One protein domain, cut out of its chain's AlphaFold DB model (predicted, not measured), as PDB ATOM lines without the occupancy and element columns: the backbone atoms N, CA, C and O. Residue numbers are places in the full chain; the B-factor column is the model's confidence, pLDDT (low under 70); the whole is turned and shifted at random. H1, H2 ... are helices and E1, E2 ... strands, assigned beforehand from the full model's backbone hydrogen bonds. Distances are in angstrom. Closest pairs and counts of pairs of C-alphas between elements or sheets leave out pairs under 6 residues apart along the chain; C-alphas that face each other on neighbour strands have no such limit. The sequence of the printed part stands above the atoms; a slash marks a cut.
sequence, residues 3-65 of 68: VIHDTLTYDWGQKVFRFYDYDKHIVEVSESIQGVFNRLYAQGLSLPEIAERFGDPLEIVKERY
ATOM      1  N   VAL A   3      63.783 106.623 149.174       94.38
ATOM      2  CA  VAL A   3      63.436 106.758 147.757       94.38
ATOM      3  C   VAL A   3      63.799 108.160 147.283       94.38
ATOM      4  O   VAL A   3      63.417 109.132 147.924       94.38
ATOM      5  N   ILE A   4      64.521 108.261 146.163       93.62
ATOM      6  CA  ILE A   4      64.919 109.560 145.593       93.62
ATOM      7  C   ILE A   4      63.737 110.200 144.861       93.62
ATOM      8  O   ILE A   4      63.502 111.399 144.971       93.62
ATOM      9  N   HIS A   5      63.000 109.392 144.100       91.38
ATOM     10  CA  HIS A   5      61.813 109.796 143.356       91.38
ATOM     11  C   HIS A   5      60.917 108.578 143.081       91.38
ATOM     12  O   HIS A   5      61.394 107.439 143.076       91.38
ATOM     13  N   ASP A   6      59.636 108.822 142.792       89.88
ATOM     14  CA  ASP A   6      58.731 107.804 142.245       89.88
ATOM     15  C   ASP A   6      59.244 107.249 140.906       89.88
ATOM     16  O   ASP A   6      60.226 107.729 140.344       89.88
ATOM     17  N   THR A   7      58.596 106.218 140.360       93.31
ATOM     18  CA  THR A   7      59.030 105.645 139.075       93.31
ATOM     19  C   THR A   7      59.001 106.702 137.967       93.31
ATOM     20  O   THR A   7      57.959 107.298 137.695       93.31
ATOM     21  N   LEU A   8      60.137 106.899 137.299       95.56
ATOM     22  CA  LEU A   8      60.274 107.783 136.140       95.56
ATOM     23  C   LEU A   8      60.350 106.960 134.857       95.56
ATOM     24  O   LEU A   8      60.634 105.765 134.886       95.56
ATOM     25  N   THR A   9      60.091 107.604 133.723       96.12
ATOM     26  CA  THR A   9      60.263 107.008 132.392       96.12
ATOM     27  C   THR A   9      61.241 107.868 131.605       96.12
ATOM     28  O   THR A   9      61.027 109.073 131.501       96.12
ATOM     29  N   TYR A  10      62.313 107.269 131.088       95.25
ATOM     30  CA  TYR A  10      63.237 107.945 130.176       95.25
ATOM     31  C   TYR A  10      62.593 108.192 128.807       95.25
ATOM     32  O   TYR A  10      61.626 107.521 128.447       95.25
ATOM     33  N   ASP A  11      63.175 109.087 128.011       93.69
ATOM     34  CA  ASP A  11      62.646 109.480 126.696       93.69
ATOM     35  C   ASP A  11      62.529 108.302 125.715       93.69
ATOM     36  O   ASP A  11      61.585 108.223 124.928       93.69
ATOM     37  N   TRP A  12      63.431 107.319 125.813       93.31
ATOM     38  CA  TRP A  12      63.359 106.085 125.021       93.31
ATOM     39  C   TRP A  12      62.316 105.079 125.538       93.31
ATOM     40  O   TRP A  12      62.092 104.025 124.943       93.31
ATOM     41  N   GLY A  13      61.637 105.402 126.639       93.56
ATOM     42  CA  GLY A  13      60.505 104.661 127.173       93.56
ATOM     43  C   GLY A  13      60.842 103.639 128.255       93.56
ATOM     44  O   GLY A  13      59.957 102.869 128.605       93.56
ATOM     45  N   GLN A  14      62.066 103.586 128.791       96.81
ATOM     46  CA  GLN A  14      62.431 102.689 129.901       96.81
ATOM     47  C   GLN A  14      61.975 103.258 131.249       96.81
ATOM     48  O   GLN A  14      62.240 104.423 131.547       96.81
ATOM     49  N   LYS A  15      61.333 102.435 132.083       96.62
ATOM     50  CA  LYS A  15      60.955 102.820 133.448       96.62
ATOM     51  C   LYS A  15      62.083 102.549 134.431       96.62
ATOM     52  O   LYS A  15      62.730 101.499 134.367       96.62
ATOM     53  N   VAL A  16      62.275 103.484 135.355       97.38
ATOM     54  CA  VAL A  16      63.347 103.452 136.351       97.38
ATOM     55  C   VAL A  16      62.872 103.891 137.723       97.38
ATOM     56  O   VAL A  16      62.022 104.771 137.869       97.38
ATOM     57  N   PHE A  17      63.481 103.300 138.739       96.56
ATOM     58  CA  PHE A  17      63.290 103.634 140.137       96.56
ATOM     59  C   PHE A  17      64.654 103.808 140.797       96.56
ATOM     60  O   PHE A  17      65.558 103.000 140.576       96.56
ATOM     61  N   ARG A  18      64.808 104.859 141.607       97.38
ATOM     62  CA  ARG A  18      66.063 105.139 142.305       97.38
ATOM     63  C   ARG A  18      65.857 105.281 143.799       97.38
ATOM     64  O   ARG A  18      64.931 105.950 144.259       97.38
ATOM     65  N   PHE A  19      66.778 104.701 144.549       96.69
ATOM     66  CA  PHE A  19      66.807 104.783 146.001       96.69
ATOM     67  C   PHE A  19      68.251 104.804 146.501       96.69
ATOM     68  O   PHE A  19      69.182 104.473 145.768       96.69
ATOM     69  N   TYR A  20      68.428 105.194 147.758       97.69
ATOM     70  CA  TYR A  20      69.703 105.079 148.453       97.69
ATOM     71  C   TYR A  20      69.834 103.729 149.159       97.69
ATOM     72  O   TYR A  20      68.914 103.311 149.883       97.69
ATOM     73  N   ASP A  21      70.993 103.090 149.011       96.62
ATOM     74  CA  ASP A  21      71.395 101.973 149.867       96.62
ATOM     75  C   ASP A  21      71.738 102.443 151.301       96.62
ATOM     76  O   ASP A  21      71.453 103.581 151.696       96.62
ATOM     77  N   TYR A  22      72.280 101.545 152.129       96.38
ATOM     78  CA  TYR A  22      72.582 101.848 153.531       96.38
ATOM     79  C   TYR A  22      73.735 102.846 153.709       96.38
ATOM     80  O   TYR A  22      73.733 103.585 154.693       96.38
ATOM     81  N   ASP A  23      74.643 102.924 152.738       97.12
ATOM     82  CA  ASP A  23      75.821 103.797 152.739       97.12
ATOM     83  C   ASP A  23      75.597 105.090 151.928       97.12
ATOM     84  O   ASP A  23      76.518 105.877 151.716       97.12
ATOM     85  N   LYS A  24      74.343 105.350 151.522       94.19
ATOM     86  CA  LYS A  24      73.909 106.512 150.727       94.19
ATOM     87  C   LYS A  24      74.459 106.536 149.294       94.19
ATOM     88  O   LYS A  24      74.501 107.601 148.671       94.19
ATOM     89  N   HIS A  25      74.786 105.382 148.716       96.56
ATOM     90  CA  HIS A  25      74.986 105.260 147.274       96.56
ATOM     91  C   HIS A  25      73.644 105.231 146.539       96.56
ATOM     92  O   HIS A  25      72.659 104.674 147.027       96.56
ATOM     93  N   ILE A  26      73.598 105.841 145.353       97.12
ATOM     94  CA  ILE A  26      72.415 105.807 144.488       97.12
ATOM     95  C   ILE A  26      72.366 104.449 143.790       97.12
ATOM     96  O   ILE A  26      73.282 104.097 143.048       97.12
ATOM     97  N   VAL A  27      71.266 103.726 143.982       96.75
ATOM     98  CA  VAL A  27      70.948 102.490 143.267       96.75
ATOM     99  C   VAL A  27      69.806 102.771 142.299       96.75
ATOM    100  O   VAL A  27      68.748 103.257 142.702       96.75
ATOM    101  N   GLU A  28      70.016 102.455 141.021       96.88
ATOM    102  CA  GLU A  28      68.984 102.494 139.986       96.88
ATOM    103  C   GLU A  28      68.546 101.073 139.639       96.88
ATOM    104  O   GLU A  28      69.361 100.221 139.287       96.88
ATOM    105  N   VAL A  29      67.242 100.831 139.727       96.50
ATOM    106  CA  VAL A  29      66.606  99.608 139.247       96.50
ATOM    107  C   VAL A  29      65.745  99.988 138.057       96.50
ATOM    108  O   VAL A  29      64.870 100.852 138.158       96.50
ATOM    109  N   SER A  30      66.005  99.355 136.921       96.69
ATOM    110  CA  SER A  30      65.369  99.671 135.651       96.69
ATOM    111  C   SER A  30      64.858  98.419 134.954       96.69
ATOM    112  O   SER A  30      65.271  97.293 135.241       96.69
ATOM    113  N   GLU A  31      63.922  98.617 134.030       95.81
ATOM    114  CA  GLU A  31      63.500  97.546 133.133       95.81
ATOM    115  C   GLU A  31      64.673  97.071 132.276       95.81
ATOM    116  O   GLU A  31      65.503  97.873 131.843       95.81
ATOM    117  N   SER A  32      64.718  95.774 131.966       95.00
ATOM    118  CA  SER A  32      65.674  95.282 130.978       95.00
ATOM    119  C   SER A  32      65.384  95.916 129.616       95.00
ATOM    120  O   SER A  32      64.225  96.065 129.226       95.00
ATOM    121  N   ILE A  33      66.430  96.257 128.861       93.75
ATOM    122  CA  ILE A  33      66.279  96.845 127.517       93.75
ATOM    123  C   ILE A  33      65.438  95.934 126.611       93.75
ATOM    124  O   ILE A  33      64.505  96.395 125.962       93.75
ATOM    125  N   GLN A  34      65.686  94.622 126.678       94.12
ATOM    126  CA  GLN A  34      64.875  93.582 126.041       94.12
ATOM    127  C   GLN A  34      63.379  93.703 126.382       94.12
ATOM    128  O   GLN A  34      62.524  93.640 125.501       94.12
ATOM    129  N   GLY A  35      63.051  93.882 127.666       94.88
ATOM    130  CA  GLY A  35      61.674  94.039 128.131       94.88
ATOM    131  C   GLY A  35      61.024  95.323 127.613       94.88
ATOM    132  O   GLY A  35      59.851  95.307 127.239       94.88
ATOM    133  N   VAL A  36      61.789  96.416 127.522       95.56
ATOM    134  CA  VAL A  36      61.300  97.671 126.934       95.56
ATOM    135  C   VAL A  36      61.013  97.494 125.444       95.56
ATOM    136  O   VAL A  36      59.935  97.886 125.002       95.56
ATOM    137  N   PHE A  37      61.910  96.852 124.688       95.00
ATOM    138  CA  PHE A  37      61.701  96.571 123.261       95.00
ATOM    139  C   PHE A  37      60.442  95.730 123.045       95.00
ATOM    140  O   PHE A  37      59.574  96.112 122.261       95.00
ATOM    141  N   ASN A  38      60.296  94.645 123.807       94.62
ATOM    142  CA  ASN A  38      59.132  93.764 123.725       94.62
ATOM    143  C   ASN A  38      57.831  94.509 124.049       94.62
ATOM    144  O   ASN A  38      56.838  94.358 123.337       94.62
ATOM    145  N   ARG A  39      57.831  95.357 125.087       95.62
ATOM    146  CA  ARG A  39      56.662  96.170 125.438       95.62
ATOM    147  C   ARG A  39      56.314  97.172 124.342       95.62
ATOM    148  O   ARG A  39      55.142  97.291 124.005       95.62
ATOM    149  N   LEU A  40      57.293  97.919 123.830       94.94
ATOM    150  CA  LEU A  40      57.050  98.923 122.791       94.94
ATOM    151  C   LEU A  40      56.522  98.267 121.512       94.94
ATOM    152  O   LEU A  40      55.573  98.771 120.916       94.94
ATOM    153  N   TYR A  41      57.068  97.106 121.149       94.69
ATOM    154  CA  TYR A  41      56.571  96.331 120.020       94.69
ATOM    155  C   TYR A  41      55.132  95.852 120.242       94.69
ATOM    156  O   TYR A  41      54.272  96.036 119.384       94.69
ATOM    157  N   ALA A  42      54.822  95.322 121.431       95.12
ATOM    158  CA  ALA A  42      53.460  94.926 121.800       95.12
ATOM    159  C   ALA A  42      52.466  96.106 121.834       95.12
ATOM    160  O   ALA A  42      51.265  95.904 121.670       95.12
ATOM    161  N   GLN A  43      52.951  97.338 122.021       95.25
ATOM    162  CA  GLN A  43      52.163  98.574 121.918       95.25
ATOM    163  C   GLN A  43      51.957  99.046 120.468       95.25
ATOM    164  O   GLN A  43      51.287 100.055 120.250       95.25
ATOM    165  N   GLY A  44      52.493  98.318 119.485       95.94
ATOM    166  CA  GLY A  44      52.288  98.564 118.060       95.94
ATOM    167  C   GLY A  44      53.429  99.300 117.361       95.94
ATOM    168  O   GLY A  44      53.286  99.603 116.180       95.94
ATOM    169  N   LEU A  45      54.547  99.578 118.043       96.06
ATOM    170  CA  LEU A  45      55.720 100.147 117.380       96.06
ATOM    171  C   LEU A  45      56.450  99.075 116.568       96.06
ATOM    172  O   LEU A  45      56.644  97.944 117.012       96.06
ATOM    173  N   SER A  46      56.924  99.451 115.389       96.56
ATOM    174  CA  SER A  46      57.808  98.618 114.580       96.56
ATOM    175  C   SER A  46      59.245  98.627 115.123       96.56
ATOM    176  O   SER A  46      59.677  99.562 115.797       96.56
ATOM    177  N   LEU A  47      60.030  97.589 114.806       95.56
ATOM    178  CA  LEU A  47      61.444  97.526 115.211       95.56
ATOM    179  C   LEU A  47      62.279  98.730 114.714       95.56
ATOM    180  O   LEU A  47      63.112  99.202 115.485       95.56
ATOM    181  N   PRO A  48      62.069  99.273 113.493       97.25
ATOM    182  CA  PRO A  48      62.712 100.518 113.063       97.25
ATOM    183  C   PRO A  48      62.369 101.740 113.923       97.25
ATOM    184  O   PRO A  48      63.274 102.484 114.281       97.25
ATOM    185  N   GLU A  49      61.101 101.924 114.304       97.12
ATOM    186  CA  GLU A  49      60.695 103.037 115.181       97.12
ATOM    187  C   GLU A  49      61.306 102.903 116.582       97.12
ATOM    188  O   GLU A  49      61.677 103.895 117.210       97.12
ATOM    189  N   ILE A  50      61.446 101.669 117.078       96.25
ATOM    190  CA  ILE A  50      62.132 101.393 118.346       96.25
ATOM    191  C   ILE A  50      63.627 101.719 118.223       96.25
ATOM    192  O   ILE A  50      64.173 102.367 119.112       96.25
ATOM    193  N   ALA A  51      64.278 101.327 117.126       96.44
ATOM    194  CA  ALA A  51      65.683 101.643 116.866       96.44
ATOM    195  C   ALA A  51      65.939 103.154 116.809       96.44
ATOM    196  O   ALA A  51      66.842 103.648 117.483       96.44
ATOM    197  N   GLU A  52      65.089 103.900 116.101       96.69
ATOM    198  CA  GLU A  52      65.144 105.363 116.061       96.69
ATOM    199  C   GLU A  52      64.979 105.975 117.458       96.69
ATOM    200  O   GLU A  52      65.771 106.826 117.858       96.69
ATOM    201  N   ARG A  53      64.002 105.496 118.238       95.00
ATOM    202  CA  ARG A  53      63.741 105.991 119.597       95.00
ATOM    203  C   ARG A  53      64.905 105.754 120.563       95.00
ATOM    204  O   ARG A  53      65.126 106.578 121.447       95.00
ATOM    205  N   PHE A  54      65.613 104.637 120.426       94.50
ATOM    206  CA  PHE A  54      66.783 104.320 121.251       94.50
ATOM    207  C   PHE A  54      68.087 104.920 120.713       94.50
ATOM    208  O   PHE A  54      69.076 104.953 121.439       94.50
ATOM    209  N   GLY A  55      68.104 105.397 119.464       94.12
ATOM    210  CA  GLY A  55      69.334 105.807 118.784       94.12
ATOM    211  C   GLY A  55      70.276 104.635 118.482       94.12
ATOM    212  O   GLY A  55      71.462 104.851 118.233       94.12
ATOM    213  N   ASP A  56      69.759 103.406 118.507       93.56
ATOM    214  CA  ASP A  56      70.520 102.179 118.287       93.56
ATOM    215  C   ASP A  56      70.398 101.712 116.826       93.56
ATOM    216  O   ASP A  56      69.373 101.933 116.174       93.56
ATOM    217  N   PRO A  57      71.399 100.998 116.282       96.00
ATOM    218  CA  PRO A  57      71.256 100.336 114.991       96.00
ATOM    219  C   PRO A  57      70.112  99.314 115.006       96.00
ATOM    220  O   PRO A  57      69.984  98.522 115.941       96.00
ATOM    221  N   LEU A  58      69.335  99.255 113.921       95.81
ATOM    222  CA  LEU A  58      68.212  98.318 113.791       95.81
ATOM    223  C   LEU A  58      68.613  96.854 114.037       95.81
ATOM    224  O   LEU A  58      67.839  96.097 114.617       95.81
ATOM    225  N   GLU A  59      69.814  96.448 113.629       94.75
ATOM    226  CA  GLU A  59      70.295  95.079 113.851       94.75
ATOM    227  C   GLU A  59      70.458  94.753 115.341       94.75
ATOM    228  O   GLU A  59      70.044  93.680 115.774       94.75
ATOM    229  N   ILE A  60      70.921  95.707 116.158       92.69
ATOM    230  CA  ILE A  60      71.011  95.539 117.617       92.69
ATOM    231  C   ILE A  60      69.620  95.368 118.226       92.69
ATOM    232  O   ILE A  60      69.421  94.536 119.112       92.69
ATOM    233  N   VAL A  61      68.638  96.130 117.738       93.88
ATOM    234  CA  VAL A  61      67.250  96.006 118.197       93.88
ATOM    235  C   VAL A  61      66.652  94.661 117.798       93.88
ATOM    236  O   VAL A  61      65.967  94.058 118.615       93.88
ATOM    237  N   LYS A  62      66.940  94.152 116.595       92.38
ATOM    238  CA  LYS A  62      66.492  92.821 116.153       92.38
ATOM    239  C   LYS A  62      67.109  91.694 116.980       92.38
ATOM    240  O   LYS A  62      66.391  90.775 117.353       92.38
ATOM    241  N   GLU A  63      68.407  91.764 117.277       91.25
ATOM    242  CA  GLU A  63      69.096  90.769 118.114       91.25
ATOM    243  C   GLU A  63      68.551  90.746 119.545       91.25
ATOM    244  O   GLU A  63      68.386  89.687 120.146       91.25
ATOM    245  N   ARG A  64      68.258  91.932 120.083       86.75
ATOM    246  CA  ARG A  64      67.695  92.137 121.420       86.75
ATOM    247  C   ARG A  64      66.177  92.224 121.401       86.75
ATOM    248  O   ARG A  64      65.589  92.764 122.330       86.75
ATOM    249  N   TYR A  65      65.517  91.766 120.351       88.19
ATOM    250  CA  TYR A  65      64.075  91.597 120.332       88.19
ATOM    251  C   TYR A  65      63.803  90.098 120.373       88.19
ATOM    252  O   TYR A  65      64.295  89.338 119.545       88.19
TER     253      TYR A  65
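AT A GLANCE: This is residues 3 to 65 of the 68 residues of an uncharacterized protein of Enterococcus mundtii (UniProt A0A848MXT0). A long three-stranded sheet makes one end of a rod, and a small cluster of three short helices makes the other end, with the helices beyond the end of the sheet and over neither of its faces. The printed part has 63 residues, with three named strands followed by three named helices, E1 E2 E3 H1 H2 H3. The sheet has the order E1, E2, E3, all antiparallel, and the class is mixed, helices and strands. The whole is loose, with a radius of gyration of the C-alphas of 13.9 A, and spans 41 by 19 by 16 A.

IN THESE COORDINATES: E1, residues 3 to 9, begins at C-alpha 3 (63.436, 106.758, 147.757) and is 15.7 A long. E2, residues 15 to 20, measures 17.5 A, and E3, residues 26 to 30, measures 12.9 A. H1, residues 33 to 42, begins at C-alpha 33 (66.279, 96.845, 127.517) and measures 14.2 A. H2, residues 47 to 54, measures 10.5 A. H3, residues 58 to 63, measures 8.7 A and ends at C-alpha 63 (69.096, 90.769, 118.114).

HOW THE PARTS SIT: The strands form a meander, each the antiparallel neighbour of the one before. The hairpin E1 and E2, at 169 degrees, has N 8 and O 16 within hydrogen-bond range at 2.9 A. The hairpin E2 and E3, at 157 degrees, has N 27 and O 19 within range at 2.8 A. H1 is not on the sheet, and is only just apart from E2, at 8.3 A. H1 and H2 touch at a steep tilt of 50 degrees, opposite ways; their closest C-alphas, of Phe 37 and Ile 50, are 6.9 A apart. H2 and H3 touch, about perpendicular at 75 degrees; their closest C-alphas, of Ala 51 and Leu 58, are 5.2 A apart. In H1, H2 and H3 every O i to N i+4 pair is within hydrogen-bond range.

THE WHOLE: The two C-alphas farthest apart, of Asp 23 and Ser 46, are 42.5 A apart. The printed part has no cut, and its five links between named elements are tight. The mean pLDDT of the printed part is 95.0, and no printed residue is under 70.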